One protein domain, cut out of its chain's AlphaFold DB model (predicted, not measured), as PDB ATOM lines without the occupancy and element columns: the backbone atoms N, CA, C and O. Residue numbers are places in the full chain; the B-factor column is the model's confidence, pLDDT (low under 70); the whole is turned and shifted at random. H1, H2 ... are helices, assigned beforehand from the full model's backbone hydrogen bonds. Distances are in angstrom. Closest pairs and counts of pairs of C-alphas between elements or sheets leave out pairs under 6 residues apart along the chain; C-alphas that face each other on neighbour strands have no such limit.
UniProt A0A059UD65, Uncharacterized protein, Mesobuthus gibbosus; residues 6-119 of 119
ATOM      1  N   ALA A   6     344.525 334.166 224.682       54.84
ATOM      2  CA  ALA A   6     345.387 334.147 225.857       54.84
ATOM      3  C   ALA A   6     346.452 335.258 225.798       54.84
ATOM      4  O   ALA A   6     346.809 335.831 226.818       54.84
ATOM      5  N   LEU A   7     346.907 335.634 224.599       56.72
ATOM      6  CA  LEU A   7     347.835 336.745 224.381       56.72
ATOM      7  C   LEU A   7     347.131 338.094 224.593       56.72
ATOM      8  O   LEU A   7     347.712 338.992 225.189       56.72
ATOM      9  N   VAL A   8     345.864 338.230 224.186       60.38
ATOM     10  CA  VAL A   8     345.067 339.447 224.434       60.38
ATOM     11  C   VAL A   8     344.679 339.579 225.910       60.38
ATOM     12  O   VAL A   8     344.879 340.639 226.500       60.38
ATOM     13  N   LEU A   9     344.190 338.504 226.533       62.28
ATOM     14  CA  LEU A   9     343.904 338.440 227.969       62.28
ATOM     15  C   LEU A   9     345.176 338.676 228.788       62.28
ATOM     16  O   LEU A   9     345.150 339.469 229.724       62.28
ATOM     17  N   GLY A  10     346.300 338.089 228.371       57.16
ATOM     18  CA  GLY A  10     347.624 338.301 228.949       57.16
ATOM     19  C   GLY A  10     348.123 339.737 228.796       57.16
ATOM     20  O   GLY A  10     348.622 340.301 229.759       57.16
ATOM     21  N   MET A  11     347.929 340.393 227.645       61.28
ATOM     22  CA  MET A  11     348.276 341.814 227.463       61.28
ATOM     23  C   MET A  11     347.442 342.735 228.356       61.28
ATOM     24  O   MET A  11     347.950 343.748 228.828       61.28
ATOM     25  N   ILE A  12     346.178 342.401 228.616       60.41
ATOM     26  CA  ILE A  12     345.292 343.192 229.481       60.41
ATOM     27  C   ILE A  12     345.609 342.935 230.948       60.41
ATOM     28  O   ILE A  12     345.748 343.894 231.705       60.41
ATOM     29  N   ALA A  13     345.796 341.669 231.330       56.56
ATOM     30  CA  ALA A  13     346.304 341.291 232.640       56.56
ATOM     31  C   ALA A  13     347.651 341.954 232.889       56.56
ATOM     32  O   ALA A  13     347.845 342.511 233.952       56.56
ATOM     33  N   CYS A  14     348.539 342.042 231.902       51.59
ATOM     34  CA  CYS A  14     349.772 342.789 232.075       51.59
ATOM     35  C   CYS A  14     349.551 344.301 232.062       51.59
ATOM     36  O   CYS A  14     350.088 344.995 232.900       51.59
ATOM     37  N   SER A  15     348.671 344.868 231.250       52.75
ATOM     38  CA  SER A  15     348.371 346.307 231.359       52.75
ATOM     39  C   SER A  15     347.816 346.686 232.748       52.75
ATOM     40  O   SER A  15     348.045 347.796 233.226       52.75
ATOM     41  N   PHE A  16     347.140 345.750 233.426       54.34
ATOM     42  CA  PHE A  16     346.611 345.921 234.781       54.34
ATOM     43  C   PHE A  16     347.588 345.542 235.901       54.34
ATOM     44  O   PHE A  16     347.665 346.217 236.928       54.34
ATOM     45  N   VAL A  17     348.326 344.454 235.708       50.16
ATOM     46  CA  VAL A  17     349.140 343.779 236.719       50.16
ATOM     47  C   VAL A  17     350.636 343.883 236.422       50.16
ATOM     48  O   VAL A  17     351.394 343.757 237.363       50.16
ATOM     49  N   CYS A  18     351.117 344.251 235.226       39.81
ATOM     50  CA  CYS A  18     352.524 344.647 234.957       39.81
ATOM     51  C   CYS A  18     352.924 345.934 235.716       39.81
ATOM     52  O   CYS A  18     354.097 346.290 235.754       39.81
ATOM     53  N   ILE A  19     351.992 346.600 236.398       43.78
ATOM     54  CA  ILE A  19     352.319 347.586 237.436       43.78
ATOM     55  C   ILE A  19     352.983 346.912 238.661       43.78
ATOM     56  O   ILE A  19     353.731 347.560 239.387       43.78
ATOM     57  N   ASN A  20     352.749 345.608 238.856       39.81
ATOM     58  CA  ASN A  20     353.320 344.738 239.892       39.81
ATOM     59  C   ASN A  20     353.840 343.366 239.370       39.81
ATOM     60  O   ASN A  20     354.203 342.518 240.178       39.81
ATOM     61  N   GLY A  21     353.896 343.127 238.051       45.19
ATOM     62  CA  GLY A  21     354.395 341.891 237.423       45.19
ATOM     63  C   GLY A  21     353.542 340.621 237.589       45.19
ATOM     64  O   GLY A  21     354.117 339.550 237.759       45.19
ATOM     65  N   GLY A  22     352.211 340.706 237.575       53.50
ATOM     66  CA  GLY A  22     351.344 339.532 237.778       53.50
ATOM     67  C   GLY A  22     350.648 338.983 236.529       53.50
ATOM     68  O   GLY A  22     350.594 339.634 235.487       53.50
ATOM     69  N   ASP A  23     350.128 337.767 236.672       68.69
ATOM     70  CA  ASP A  23     349.507 336.944 235.624       68.69
ATOM     71  C   ASP A  23     347.964 337.040 235.646       68.69
ATOM     72  O   ASP A  23     347.369 337.544 236.605       68.69
ATOM     73  N   PHE A  24     347.302 336.546 234.601       74.94
ATOM     74  CA  PHE A  24     345.851 336.471 234.460       74.94
ATOM     75  C   PHE A  24     345.179 335.779 235.656       74.94
ATOM     76  O   PHE A  24     344.196 336.302 236.176       74.94
ATOM     77  N   ASP A  25     345.755 334.708 236.204       75.69
ATOM     78  CA  ASP A  25     345.230 334.043 237.408       75.69
ATOM     79  C   ASP A  25     345.215 334.952 238.646       75.69
ATOM     80  O   ASP A  25     344.268 334.962 239.446       75.69
ATOM     81  N   GLN A  26     346.253 335.777 238.801       75.69
ATOM     82  CA  GLN A  26     346.309 336.759 239.885       75.69
ATOM     83  C   GLN A  26     345.257 337.847 239.676       75.69
ATOM     84  O   GLN A  26     344.601 338.267 240.630       75.69
ATOM     85  N   TYR A  27     345.046 338.265 238.427       79.06
ATOM     86  CA  TYR A  27     343.947 339.160 238.082       79.06
ATOM     87  C   TYR A  27     342.584 338.525 238.405       79.06
ATOM     88  O   TYR A  27     341.714 339.179 238.981       79.06
ATOM     89  N   CYS A  28     342.406 337.233 238.136       83.88
ATOM     90  CA  CYS A  28     341.184 336.485 238.422       83.88
ATOM     91  C   CYS A  28     340.930 336.225 239.913       83.88
ATOM     92  O   CYS A  28     339.789 335.972 240.309       83.88
ATOM     93  N   SER A  29     341.943 336.394 240.760       85.75
ATOM     94  CA  SER A  29     341.788 336.386 242.220       85.75
ATOM     95  C   SER A  29     341.132 337.669 242.761       85.75
ATOM     96  O   SER A  29     340.608 337.681 243.876       85.75
ATOM     97  N   ILE A  30     341.126 338.762 241.986       84.75
ATOM     98  CA  ILE A  30     340.458 340.022 242.346       84.75
ATOM     99  C   ILE A  30     338.937 339.840 242.218       84.75
ATOM    100  O   ILE A  30     338.501 339.376 241.173       84.75
ATOM    101  N   PRO A  31     338.095 340.256 243.185       88.44
ATOM    102  CA  PRO A  31     336.637 340.150 243.067       88.44
ATOM    103  C   PRO A  31     336.075 340.756 241.766       88.44
ATOM    104  O   PRO A  31     336.532 341.813 241.322       88.44
ATOM    105  N   SER A  32     335.058 340.126 241.165       88.38
ATOM    106  CA  SER A  32     334.520 340.526 239.850       88.38
ATOM    107  C   SER A  32     334.044 341.978 239.804       88.38
ATOM    108  O   SER A  32     334.338 342.682 238.846       88.38
ATOM    109  N   ASN A  33     333.410 342.470 240.870       87.38
ATOM    110  CA  ASN A  33     332.984 343.867 240.986       87.38
ATOM    111  C   ASN A  33     334.168 344.852 240.946       87.38
ATOM    112  O   ASN A  33     334.039 345.963 240.433       87.38
ATOM    113  N   ILE A  34     335.329 344.453 241.473       86.06
ATOM    114  CA  ILE A  34     336.548 345.258 241.401       86.06
ATOM    115  C   ILE A  34     337.142 345.179 239.996       86.06
ATOM    116  O   ILE A  34     337.492 346.228 239.469       86.06
ATOM    117  N   ARG A  35     337.180 343.999 239.357       86.25
ATOM    118  CA  ARG A  35     337.610 343.846 237.951       86.25
ATOM    119  C   ARG A  35     336.751 344.666 236.985       86.25
ATOM    120  O   ARG A  35     337.271 345.297 236.072       86.25
ATOM    121  N   GLU A  36     335.444 344.716 237.215       88.38
ATOM    122  CA  GLU A  36     334.505 345.539 236.447       88.38
ATOM    123  C   GLU A  36     334.777 347.037 236.630       88.38
ATOM    124  O   GLU A  36     334.800 347.796 235.661       88.38
ATOM    125  N   LEU A  37     335.015 347.491 237.864       88.38
ATOM    126  CA  LEU A  37     335.393 348.880 238.151       88.38
ATOM    127  C   LEU A  37     336.682 349.276 237.414       88.38
ATOM    128  O   LEU A  37     336.764 350.322 236.770       88.38
ATOM    129  N   VAL A  38     337.673 348.406 237.527       84.50
ATOM    130  CA  VAL A  38     338.984 348.442 236.883       84.50
ATOM    131  C   VAL A  38     338.842 348.582 235.368       84.50
ATOM    132  O   VAL A  38     339.361 349.538 234.783       84.50
ATOM    133  N   TRP A  39     338.062 347.698 234.744       86.75
ATOM    134  CA  TRP A  39     337.786 347.736 233.315       86.75
ATOM    135  C   TRP A  39     337.077 349.026 232.910       86.75
ATOM    136  O   TRP A  39     337.493 349.679 231.959       86.75
ATOM    137  N   ASN A  40     336.058 349.450 233.658       89.62
ATOM    138  CA  ASN A  40     335.346 350.697 233.393       89.62
ATOM    139  C   ASN A  40     336.283 351.911 233.414       89.62
ATOM    140  O   ASN A  40     336.143 352.815 232.589       89.62
ATOM    141  N   CYS A  41     337.250 351.934 234.334       88.94
ATOM    142  CA  CYS A  41     338.249 352.994 234.394       88.94
ATOM    143  C   CYS A  41     339.181 352.996 233.181       88.94
ATOM    144  O   CYS A  41     339.423 354.069 232.635       88.94
ATOM    145  N   ILE A  42     339.641 351.832 232.709       86.56
ATOM    146  CA  ILE A  42     340.370 351.744 231.432       86.56
ATOM    147  C   ILE A  42     339.478 352.223 230.290       86.56
ATOM    148  O   ILE A  42     339.844 353.129 229.544       86.56
ATOM    149  N   TYR A  43     338.277 351.658 230.181       88.38
ATOM    150  CA  TYR A  43     337.394 351.860 229.043       88.38
ATOM    151  C   TYR A  43     337.054 353.332 228.810       88.38
ATOM    152  O   TYR A  43     336.965 353.767 227.667       88.38
ATOM    153  N   ILE A  44     336.927 354.138 229.866       90.69
ATOM    154  CA  ILE A  44     336.674 355.581 229.741       90.69
ATOM    155  C   ILE A  44     337.768 356.285 228.928       90.69
ATOM    156  O   ILE A  44     337.445 357.107 228.067       90.69
ATOM    157  N   TYR A  45     339.034 355.942 229.166       88.69
ATOM    158  CA  TYR A  45     340.187 356.613 228.564       88.69
ATOM    159  C   TYR A  45     340.686 355.958 227.275       88.69
ATOM    160  O   TYR A  45     341.552 356.533 226.619       88.69
ATOM    161  N   LEU A  46     340.137 354.803 226.886       87.00
ATOM    162  CA  LEU A  46     340.518 354.156 225.633       87.00
ATOM    163  C   LEU A  46     340.183 355.036 224.416       87.00
ATOM    164  O   LEU A  46     339.073 355.599 224.345       87.00
ATOM    165  N   PRO A  47     341.085 355.104 223.420       89.94
ATOM    166  CA  PRO A  47     340.762 355.670 222.122       89.94
ATOM    167  C   PRO A  47     339.676 354.837 221.430       89.94
ATOM    168  O   PRO A  47     339.478 353.652 221.710       89.94
ATOM    169  N   GLN A  48     338.945 355.470 220.510       90.31
ATOM    170  CA  GLN A  48     337.790 354.837 219.872       90.31
ATOM    171  C   GLN A  48     338.163 353.580 219.073       90.31
ATOM    172  O   GLN A  48     337.382 352.635 219.050       90.31
ATOM    173  N   SER A  49     339.349 353.546 218.459       87.44
ATOM    174  CA  SER A  49     339.868 352.370 217.752       87.44
ATOM    175  C   SER A  49     339.986 351.152 218.673       87.44
ATOM    176  O   SER A  49     339.489 350.083 218.338       87.44
ATOM    177  N   GLU A  50     340.556 351.319 219.865       86.38
ATOM    178  CA  GLU A  50     340.701 350.234 220.844       86.38
ATOM    179  C   GLU A  50     339.351 349.821 221.438       86.38
ATOM    180  O   GLU A  50     339.078 348.631 221.584       86.38
ATOM    181  N   LYS A  51     338.458 350.784 221.713       89.69
ATOM    182  CA  LYS A  51     337.077 350.485 222.139       89.69
ATOM    183  C   LYS A  51     336.360 349.584 221.137       89.69
ATOM    184  O   LYS A  51     335.661 348.662 221.554       89.69
ATOM    185  N   THR A  52     336.538 349.841 219.840       90.56
ATOM    186  CA  THR A  52     335.955 349.022 218.774       90.56
ATOM    187  C   THR A  52     336.465 347.586 218.840       90.56
ATOM    188  O   THR A  52     335.637 346.679 218.856       90.56
ATOM    189  N   VAL A  53     337.778 347.374 218.988       88.25
ATOM    190  CA  VAL A  53     338.368 346.028 219.116       88.25
ATOM    191  C   VAL A  53     337.751 345.273 220.298       88.25
ATOM    192  O   VAL A  53     337.213 344.182 220.128       88.25
ATOM    193  N   PHE A  54     337.724 345.873 221.491       88.19
ATOM    194  CA  PHE A  54     337.136 345.226 222.671       88.19
ATOM    195  C   PHE A  54     335.632 344.971 222.543       88.19
ATOM    196  O   PHE A  54     335.124 343.963 223.041       88.19
ATOM    197  N   SER A  55     334.905 345.869 221.875       90.94
ATOM    198  CA  SER A  55     333.485 345.682 221.587       90.94
ATOM    199  C   SER A  55     333.262 344.510 220.634       90.94
ATOM    200  O   SER A  55     332.384 343.691 220.890       90.94
ATOM    201  N   GLN A  56     334.054 344.402 219.565       91.50
ATOM    202  CA  GLN A  56     333.982 343.287 218.617       91.50
ATOM    203  C   GLN A  56     334.320 341.962 219.304       91.50
ATOM    204  O   GLN A  56     333.593 340.987 219.146       91.50
ATOM    205  N   MET A  57     335.346 341.943 220.162       88.75
ATOM    206  CA  MET A  57     335.653 340.766 220.975       88.75
ATOM    207  C   MET A  57     334.471 340.380 221.867       88.75
ATOM    208  O   MET A  57     334.052 339.230 221.865       88.75
ATOM    209  N   SER A  58     333.883 341.340 222.589       91.31
ATOM    210  CA  SER A  58     332.715 341.089 223.451       91.31
ATOM    211  C   SER A  58     331.550 340.479 222.666       91.31
ATOM    212  O   SER A  58     330.917 339.531 223.126       91.31
ATOM    213  N   GLN A  59     331.314 340.984 221.451       93.81
ATOM    214  CA  GLN A  59     330.296 340.470 220.540       93.81
ATOM    215  C   GLN A  59     330.584 339.038 220.088       93.81
ATOM    216  O   GLN A  59     329.646 338.244 220.058       93.81
ATOM    217  N   CYS A  60     331.844 338.683 219.810       91.00
ATOM    218  CA  CYS A  60     332.207 337.300 219.493       91.00
ATOM    219  C   CYS A  60     331.784 336.339 220.610       91.00
ATOM    220  O   CYS A  60     331.204 335.303 220.320       91.00
ATOM    221  N   PHE A  61     331.975 336.715 221.876       90.12
ATOM    222  CA  PHE A  61     331.557 335.916 223.038       90.12
ATOM    223  C   PHE A  61     330.072 336.054 223.406       90.12
ATOM    224  O   PHE A  61     329.631 335.521 224.425       90.12
ATOM    225  N   GLY A  62     329.287 336.802 222.625       92.94
ATOM    226  CA  GLY A  62     327.867 337.026 222.895       92.94
ATOM    227  C   GLY A  62     327.588 337.830 224.169       92.94
ATOM    228  O   GLY A  62     326.491 337.747 224.723       92.94
ATOM    229  N   VAL A  63     328.557 338.611 224.656       91.88
ATOM    230  CA  VAL A  63     328.423 339.432 225.865       91.88
ATOM    231  C   VAL A  63     328.471 340.924 225.544       91.88
ATOM    232  O   VAL A  63     328.990 341.366 224.525       91.88
ATOM    233  N   SER A  64     327.900 341.736 226.433       91.19
ATOM    234  CA  SER A  64     327.746 343.177 226.194       91.19
ATOM    235  C   SER A  64     329.036 343.981 226.334       91.19
ATOM    236  O   SER A  64     329.131 345.076 225.790       91.19
ATOM    237  N   THR A  65     329.978 343.503 227.144       88.50
ATOM    238  CA  THR A  65     331.177 344.246 227.537       88.50
ATOM    239  C   THR A  65     332.331 343.289 227.807       88.50
ATOM    240  O   THR A  65     332.122 342.132 228.176       88.50
ATOM    241  N   PHE A  66     333.556 343.775 227.625       88.12
ATOM    242  CA  PHE A  66     334.736 342.917 227.630       88.12
ATOM    243  C   PHE A  66     335.101 342.399 229.030       88.12
ATOM    244  O   PHE A  66     335.606 341.290 229.161       88.12
ATOM    245  N   ASP A  67     334.764 343.129 230.098       87.19
ATOM    246  CA  ASP A  67     334.869 342.630 231.477       87.19
ATOM    247  C   ASP A  67     334.094 341.326 231.692       87.19
ATOM    248  O   ASP A  67     334.535 340.474 232.460       87.19
ATOM    249  N   LYS A  68     332.981 341.121 230.975       90.06
ATOM    250  CA  LYS A  68     332.218 339.871 231.039       90.06
ATOM    251  C   LYS A  68     332.956 338.722 230.372       90.06
ATOM    252  O   LYS A  68     332.893 337.618 230.900       90.06
ATOM    253  N   VAL A  69     333.678 338.986 229.280       88.44
ATOM    254  CA  VAL A  69     334.589 338.000 228.680       88.44
ATOM    255  C   VAL A  69     335.639 337.620 229.714       88.44
ATOM    256  O   VAL A  69     335.771 336.453 230.050       88.44
ATOM    257  N   ILE A  70     336.313 338.599 230.325       86.00
ATOM    258  CA  ILE A  70     337.330 338.306 231.342       86.00
ATOM    259  C   ILE A  70     336.739 337.499 232.512       86.00
ATOM    260  O   ILE A  70     337.320 336.508 232.943       86.00
ATOM    261  N   ASN A  71     335.563 337.886 233.008       86.69
ATOM    262  CA  ASN A  71     334.899 337.191 234.108       86.69
ATOM    263  C   ASN A  71     334.482 335.756 233.750       86.69
ATOM    264  O   ASN A  71     334.504 334.909 234.640       86.69
ATOM    265  N   GLN A  72     334.127 335.474 232.490       87.56
ATOM    266  CA  GLN A  72     333.891 334.105 232.019       87.56
ATOM    267  C   GLN A  72     335.175 333.276 232.087       87.56
ATOM    268  O   GLN A  72     335.136 332.159 232.587       87.56
ATOM    269  N   PHE A  73     336.306 333.834 231.649       85.38
ATOM    270  CA  PHE A  73     337.593 333.135 231.643       85.38
ATOM    271  C   PHE A  73     338.168 332.924 233.051       85.38
ATOM    272  O   PHE A  73     338.736 331.875 233.318       85.38
ATOM    273  N   CYS A  74     337.949 333.850 233.987       85.56
ATOM    274  CA  CYS A  74     338.438 333.733 235.366       85.56
ATOM    275  C   CYS A  74     337.872 332.556 236.183       85.56
ATOM    276  O   CYS A  74     338.311 332.341 237.312       85.56
ATOM    277  N   GLY A  75     336.871 331.838 235.667       78.19
ATOM    278  CA  GLY A  75     336.318 330.628 236.282       78.19
ATOM    279  C   GLY A  75     336.739 329.327 235.598       78.19
ATOM    280  O   GLY A  75     336.235 328.274 235.979       78.19
ATOM    281  N   LEU A  76     337.603 329.406 234.585       84.75
ATOM    282  CA  LEU A  76     337.988 328.296 233.723       84.75
ATOM    283  C   LEU A  76     339.455 327.934 233.948       84.75
ATOM    284  O   LEU A  76     340.299 328.814 234.120       84.75
ATOM    285  N   SER A  77     339.753 326.640 233.890       84.62
ATOM    286  CA  SER A  77     341.125 326.143 233.751       84.62
ATOM    287  C   SER A  77     341.727 326.537 232.400       84.62
ATOM    288  O   SER A  77     340.991 326.819 231.456       84.62
ATOM    289  N   ASP A  78     343.054 326.512 232.274       76.88
ATOM    290  CA  ASP A  78     343.754 326.843 231.022       76.88
ATOM    291  C   ASP A  78     343.219 326.056 229.809       76.88
ATOM    292  O   ASP A  78     342.953 326.641 228.758       76.88
ATOM    293  N   ASP A  79     342.961 324.753 229.972       80.81
ATOM    294  CA  ASP A  79     342.410 323.887 228.917       80.81
ATOM    295  C   ASP A  79     340.985 324.311 228.499       80.81
ATOM    296  O   ASP A  79     340.605 324.276 227.322       80.81
ATOM    297  N   GLU A  80     340.166 324.732 229.466       85.31
ATOM    298  CA  GLU A  80     338.818 325.244 229.214       85.31
ATOM    299  C   GLU A  80     338.860 326.626 228.555       85.31
ATOM    300  O   GLU A  80     338.071 326.894 227.647       85.31
ATOM    301  N   GLN A  81     339.793 327.489 228.964       81.12
ATOM    302  CA  GLN A  81     340.022 328.789 228.338       81.12
ATOM    303  C   GLN A  81     340.435 328.624 226.873       81.12
ATOM    304  O   GLN A  81     339.887 329.307 226.005       81.12
ATOM    305  N   GLU A  82     341.348 327.694 226.573       78.38
ATOM    306  CA  GLU A  82     341.738 327.375 225.198       78.38
ATOM    307  C   GLU A  82     340.544 326.848 224.397       78.38
ATOM    308  O   GLU A  82     340.273 327.327 223.295       78.38
ATOM    309  N   THR A  83     339.765 325.930 224.971       84.00
ATOM    310  CA  THR A  83     338.570 325.380 224.316       84.00
ATOM    311  C   THR A  83     337.556 326.476 223.976       84.00
ATOM    312  O   THR A  83     337.046 326.530 222.853       84.00
ATOM    313  N   VAL A  84     337.276 327.376 224.918       83.19
ATOM    314  CA  VAL A  84     336.360 328.505 224.715       83.19
ATOM    315  C   VAL A  84     336.925 329.497 223.696       83.19
ATOM    316  O   VAL A  84     336.175 330.003 222.860       83.19
ATOM    317  N   ALA A  85     338.233 329.755 223.697       78.75
ATOM    318  CA  ALA A  85     338.870 330.605 222.695       78.75
ATOM    319  C   ALA A  85     338.770 330.003 221.281       78.75
ATOM    320  O   ALA A  85     338.417 330.716 220.341       78.75
ATOM    321  N   LEU A  86     339.003 328.694 221.132       81.19
ATOM    322  CA  LEU A  86     338.903 327.978 219.855       81.19
ATOM    323  C   LEU A  86     337.485 328.010 219.278       81.19
ATOM    324  O   LEU A  86     337.316 328.187 218.073       81.19
ATOM    325  N   GLN A  87     336.455 327.916 220.124       86.38
ATOM    326  CA  GLN A  87     335.055 328.038 219.690       86.38
ATOM    327  C   GLN A  87     334.750 329.386 219.023       86.38
ATOM    328  O   GLN A  87     333.853 329.468 218.184       86.38
ATOM    329  N   HIS A  88     335.506 330.427 219.369       86.06
ATOM    330  CA  HIS A  88     335.313 331.782 218.868       86.06
ATOM    331  C   HIS A  88     336.417 332.220 217.891       86.06
ATOM    332  O   HIS A  88     336.365 333.349 217.404       86.06
ATOM    333  N   GLU A  89     337.375 331.343 217.547       82.75
ATOM    334  CA  GLU A  89     338.531 331.650 216.682       82.75
ATOM    335  C   GLU A  89     338.090 332.256 215.345       82.75
ATOM    336  O   GLU A  89     338.666 333.248 214.905       82.75
ATOM    337  N   ALA A  90     337.032 331.712 214.732       85.06
ATOM    338  CA  ALA A  90     336.508 332.217 213.465       85.06
ATOM    339  C   ALA A  90     336.079 333.690 213.567       85.06
ATOM    340  O   ALA A  90     336.547 334.511 212.783       85.06
ATOM    341  N   CYS A  91     335.275 334.044 214.574       88.88
ATOM    342  CA  CYS A  91     334.840 335.427 214.790       88.88
ATOM    343  C   CYS A  91     336.019 336.346 215.130       88.88
ATOM    344  O   CYS A  91     336.146 337.443 214.596       88.88
ATOM    345  N   LEU A  92     336.927 335.883 215.990       84.88
ATOM    346  CA  LEU A  92     338.091 336.663 216.404       84.88
ATOM    347  C   LEU A  92     339.048 336.924 215.241       84.88
ATOM    348  O   LEU A  92     339.671 337.978 215.194       84.88
ATOM    349  N   SER A  93     339.143 336.000 214.284       82.06
ATOM    350  CA  SER A  93     339.980 336.169 213.095       82.06
ATOM    351  C   SER A  93     339.502 337.282 212.153       82.06
ATOM    352  O   SER A  93     340.287 337.744 211.327       82.06
ATOM    353  N   GLU A  94     338.251 337.733 212.289       86.19
ATOM    354  CA  GLU A  94     337.691 338.859 211.530       86.19
ATOM    355  C   GLU A  94     338.023 340.223 212.157       86.19
ATOM    356  O   GLU A  94     337.813 341.264 211.532       86.19
ATOM    357  N   ILE A  95     338.539 340.237 213.389       83.62
ATOM    358  CA  ILE A  95     338.932 341.460 214.084       83.62
ATOM    359  C   ILE A  95     340.329 341.872 213.612       83.62
ATOM    360  O   ILE A  95     341.272 341.081 213.633       83.62
ATOM    361  N   ASP A  96     340.472 343.140 213.222       79.75
ATOM    362  CA  ASP A  96     341.774 343.721 212.896       79.75
ATOM    363  C   ASP A  96     342.592 343.940 214.176       79.75
ATOM    364  O   ASP A  96     342.459 344.949 214.877       79.75
ATOM    365  N   PHE A  97     343.439 342.960 214.480       73.31
ATOM    366  CA  PHE A  97     344.404 343.027 215.569       73.31
ATOM    367  C   PHE A  97     345.782 343.538 215.133       73.31
ATOM    368  O   PHE A  97     346.630 343.752 215.998       73.31
ATOM    369  N   ASP A  98     346.036 343.756 213.836       68.38
ATOM    370  CA  ASP A  98     347.382 344.083 213.336       68.38
ATOM    371  C   ASP A  98     347.881 345.435 213.880       68.38
ATOM    372  O   ASP A  98     349.083 345.654 214.027       68.38
ATOM    373  N   ASN A  99     346.948 346.314 214.261       66.81
ATOM    374  CA  ASN A  99     347.218 347.609 214.887       66.81
ATOM    375  C   ASN A  99     346.885 347.652 216.390       66.81
ATOM    376  O   ASN A  99     346.918 348.722 217.002       66.81
ATOM    377  N   PHE A 100     346.518 346.517 216.994       71.50
ATOM    378  CA  PHE A 100     346.107 346.452 218.392       71.50
ATOM    379  C   PHE A 100     347.230 345.896 219.273       71.50
ATOM    380  O   PHE A 100     347.538 344.707 219.261       71.50
ATOM    381  N   HIS A 101     347.819 346.767 220.092       69.94
ATOM    382  CA  HIS A 101     348.920 346.424 221.000       69.94
ATOM    383  C   HIS A 101     348.485 346.333 222.469       69.94
ATOM    384  O   HIS A 101     349.316 346.397 223.373       69.94
ATOM    385  N   GLY A 102     347.180 346.200 222.712       68.88
ATOM    386  CA  GLY A 102     346.596 346.319 224.042       68.88
ATOM    387  C   GLY A 102     346.119 347.741 224.360       68.88
ATOM    388  O   GLY A 102     346.244 348.646 223.533       68.88
ATOM    389  N   PRO A 103     345.523 347.934 225.548       74.00
ATOM    390  CA  PRO A 103     344.984 349.222 225.961       74.00
ATOM    391  C   PRO A 103     346.106 350.256 226.166       74.00
ATOM    392  O   PRO A 103     346.998 350.051 226.986       74.00
ATOM    393  N   THR A 104     346.038 351.406 225.492       81.31
ATOM    394  CA  THR A 104     347.062 352.477 225.586       81.31
ATOM    395  C   THR A 104     346.868 353.436 226.767       81.31
ATOM    396  O   THR A 104     347.546 354.460 226.888       81.31
ATOM    397  N   VAL A 105     345.939 353.118 227.670       79.69
ATOM    398  CA  VAL A 105     345.595 353.960 228.821       79.69
ATOM    399  C   VAL A 105     346.744 354.000 229.821       79.69
ATOM    400  O   VAL A 105     347.257 352.966 230.243       79.69
ATOM    401  N   SER A 106     347.115 355.203 230.265       81.00
ATOM    402  CA  SER A 106     348.161 355.332 231.276       81.00
ATOM    403  C   SER A 106     347.714 354.762 232.622       81.00
ATOM    404  O   SER A 106     346.593 354.986 233.088       81.00
ATOM    405  N   GLN A 107     348.648 354.109 233.309       76.38
ATOM    406  CA  GLN A 107     348.467 353.642 234.680       76.38
ATOM    407  C   GLN A 107     347.902 354.734 235.603       76.38
ATOM    408  O   GLN A 107     346.991 354.472 236.388       76.38
ATOM    409  N   TYR A 108     348.431 355.956 235.509       82.69
ATOM    410  CA  TYR A 108     348.030 357.068 236.370       82.69
ATOM    411  C   TYR A 108     346.545 357.425 236.207       82.69
ATOM    412  O   TYR A 108     345.858 357.668 237.201       82.69
ATOM    413  N   GLN A 109     346.030 357.427 234.972       84.38
ATOM    414  CA  GLN A 109     344.612 357.689 234.700       84.38
ATOM    415  C   GLN A 109     343.723 356.594 235.290       84.38
ATOM    416  O   GLN A 109     342.738 356.899 235.967       84.38
ATOM    417  N   THR A 110     344.103 355.331 235.094       83.06
ATOM    418  CA  THR A 110     343.374 354.180 235.635       83.06
ATOM    419  C   THR A 110     343.352 354.211 237.164       83.06
ATOM    420  O   THR A 110     342.278 354.148 237.760       83.06
ATOM    421  N   GLN A 111     344.503 354.407 237.814       83.00
ATOM    422  CA  GLN A 111     344.607 354.495 239.275       83.00
ATOM    423  C   GLN A 111     343.822 355.677 239.846       83.00
ATOM    424  O   GLN A 111     343.054 355.501 240.789       83.00
ATOM    425  N   SER A 112     343.953 356.863 239.244       87.06
ATOM    426  CA  SER A 112     343.206 358.054 239.664       87.06
ATOM    427  C   SER A 112     341.695 357.839 239.561       87.06
ATOM    428  O   SER A 112     340.939 358.287 240.423       87.06
ATOM    429  N   CYS A 113     341.232 357.150 238.515       89.25
ATOM    430  CA  CYS A 113     339.823 356.799 238.358       89.25
ATOM    431  C   CYS A 113     339.351 355.810 239.430       89.25
ATOM    432  O   CYS A 113     338.297 356.030 240.028       89.25
ATOM    433  N   ILE A 114     340.134 354.761 239.700       87.12
ATOM    434  CA  ILE A 114     339.814 353.757 240.723       87.12
ATOM    435  C   ILE A 114     339.727 354.419 242.102       87.12
ATOM    436  O   ILE A 114     338.715 354.260 242.778       87.12
ATOM    437  N   GLN A 115     340.730 355.215 242.487       87.38
ATOM    438  CA  GLN A 115     340.759 355.923 243.772       87.38
ATOM    439  C   GLN A 115     339.525 356.810 243.954       87.38
ATOM    440  O   GLN A 115     338.825 356.690 244.949       87.38
ATOM    441  N   ARG A 116     339.170 357.619 242.946       90.25
ATOM    442  CA  ARG A 116     337.968 358.474 243.004       90.25
ATOM    443  C   ARG A 116     336.660 357.702 243.177       90.25
ATOM    444  O   ARG A 116     335.685 358.277 243.648       90.25
ATOM    445  N   ARG A 117     336.608 356.445 242.735       86.69
ATOM    446  CA  ARG A 117     335.413 355.595 242.825       86.69
ATOM    447  C   ARG A 117     335.380 354.738 244.091       86.69
ATOM    448  O   ARG A 117     334.294 354.305 244.464       86.69
ATOM    449  N   LEU A 118     336.528 354.494 244.725       82.62
ATOM    450  CA  LEU A 118     336.637 353.720 245.966       82.62
ATOM    451  C   LEU A 118     336.711 354.587 247.234       82.62
ATOM    452  O   LEU A 118     336.302 354.098 248.284       82.62
ATOM    453  N   GLY A 119     337.146 355.850 247.132       60.84
ATOM    454  CA  GLY A 119     337.319 356.768 248.267       60.84
ATOM    455  C   GLY A 119     338.780 356.980 248.623       60.84
ATOM    456  O   GLY A 119     339.413 356.009 249.088       60.84
TER     457      GLY A 119
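AT A GLANCE: This is residues 6 to 119 of the 119 residues of an uncharacterized protein of Mesobuthus gibbosus (UniProt A0A059UD65). Short helices set at different angles make a compact body, with H5 near the middle, H3 and H4 packed on it and H1 crossing close by. H8 packs on H3 at one end of the longest axis, H6 and H7 make a corner at the other, and a 14-residue link runs back between these ends. The printed part has 114 residues with eight named helices, H1 to H8 in order, and no named strand; the class is all helix. It is compact, with a radius of gyration of the C-alphas of 13.6 A and spans of 41 by 30 by 25 A.

HOW THE PARTS SIT: H3, residues 32 to 45, touches H5, residues 66 to 73, opposite ways at a shallow tilt of 34 degrees, only just short of steep; their closest C-alphas, Glu 36 and Asp 67, are 5.8 A apart. H8, residues 107 to 118, touches H3 with residues 109 to 114 alone, at a steep tilt of 52 degrees; the closest C-alphas, Cys 41 and Thr 110, are 5.4 A apart. H4, residues 48 to 60, touches H5 with residues 54 to 58 alone; the closest C-alphas, Ser 58 and Phe 66, are 5.0 A apart. H4 and H7, residues 89 to 92, only just touch, with 3 pairs of C-alphas within 8 A, the closest being Cys 60 and Cys 91, 5.7 A. H1, residues 6 to 17, touches H2, residues 24 to 28; the closest C-alphas, Ala 13 and Phe 24, are 5.2 A apart. H6, residues 78 to 87, is close but not clearly touching H5: C-alphas 73 and 81 are closest, 6.0 A. Every O i to N i+4 pair is within hydrogen-bond range in H1, H2, H4, H5, H6 and H8, and 9 of 10 in H3; H7 is too short for one.

IN THESE COORDINATES: H3 measures 20.5 A, H4 18.4 A and H8 16.4 A. H1 begins at C-alpha 6 (345.387, 334.147, 225.857); H8 ends at C-alpha 118 (336.637, 353.720, 245.966).

THE WHOLE: The C-alphas farthest apart, Ala 90 and Gly 119, are 42.6 A apart. The printed part has no cut; H7 to H8 is a long link. Confidence is under 70 in 23 residues, among them 6 to 23.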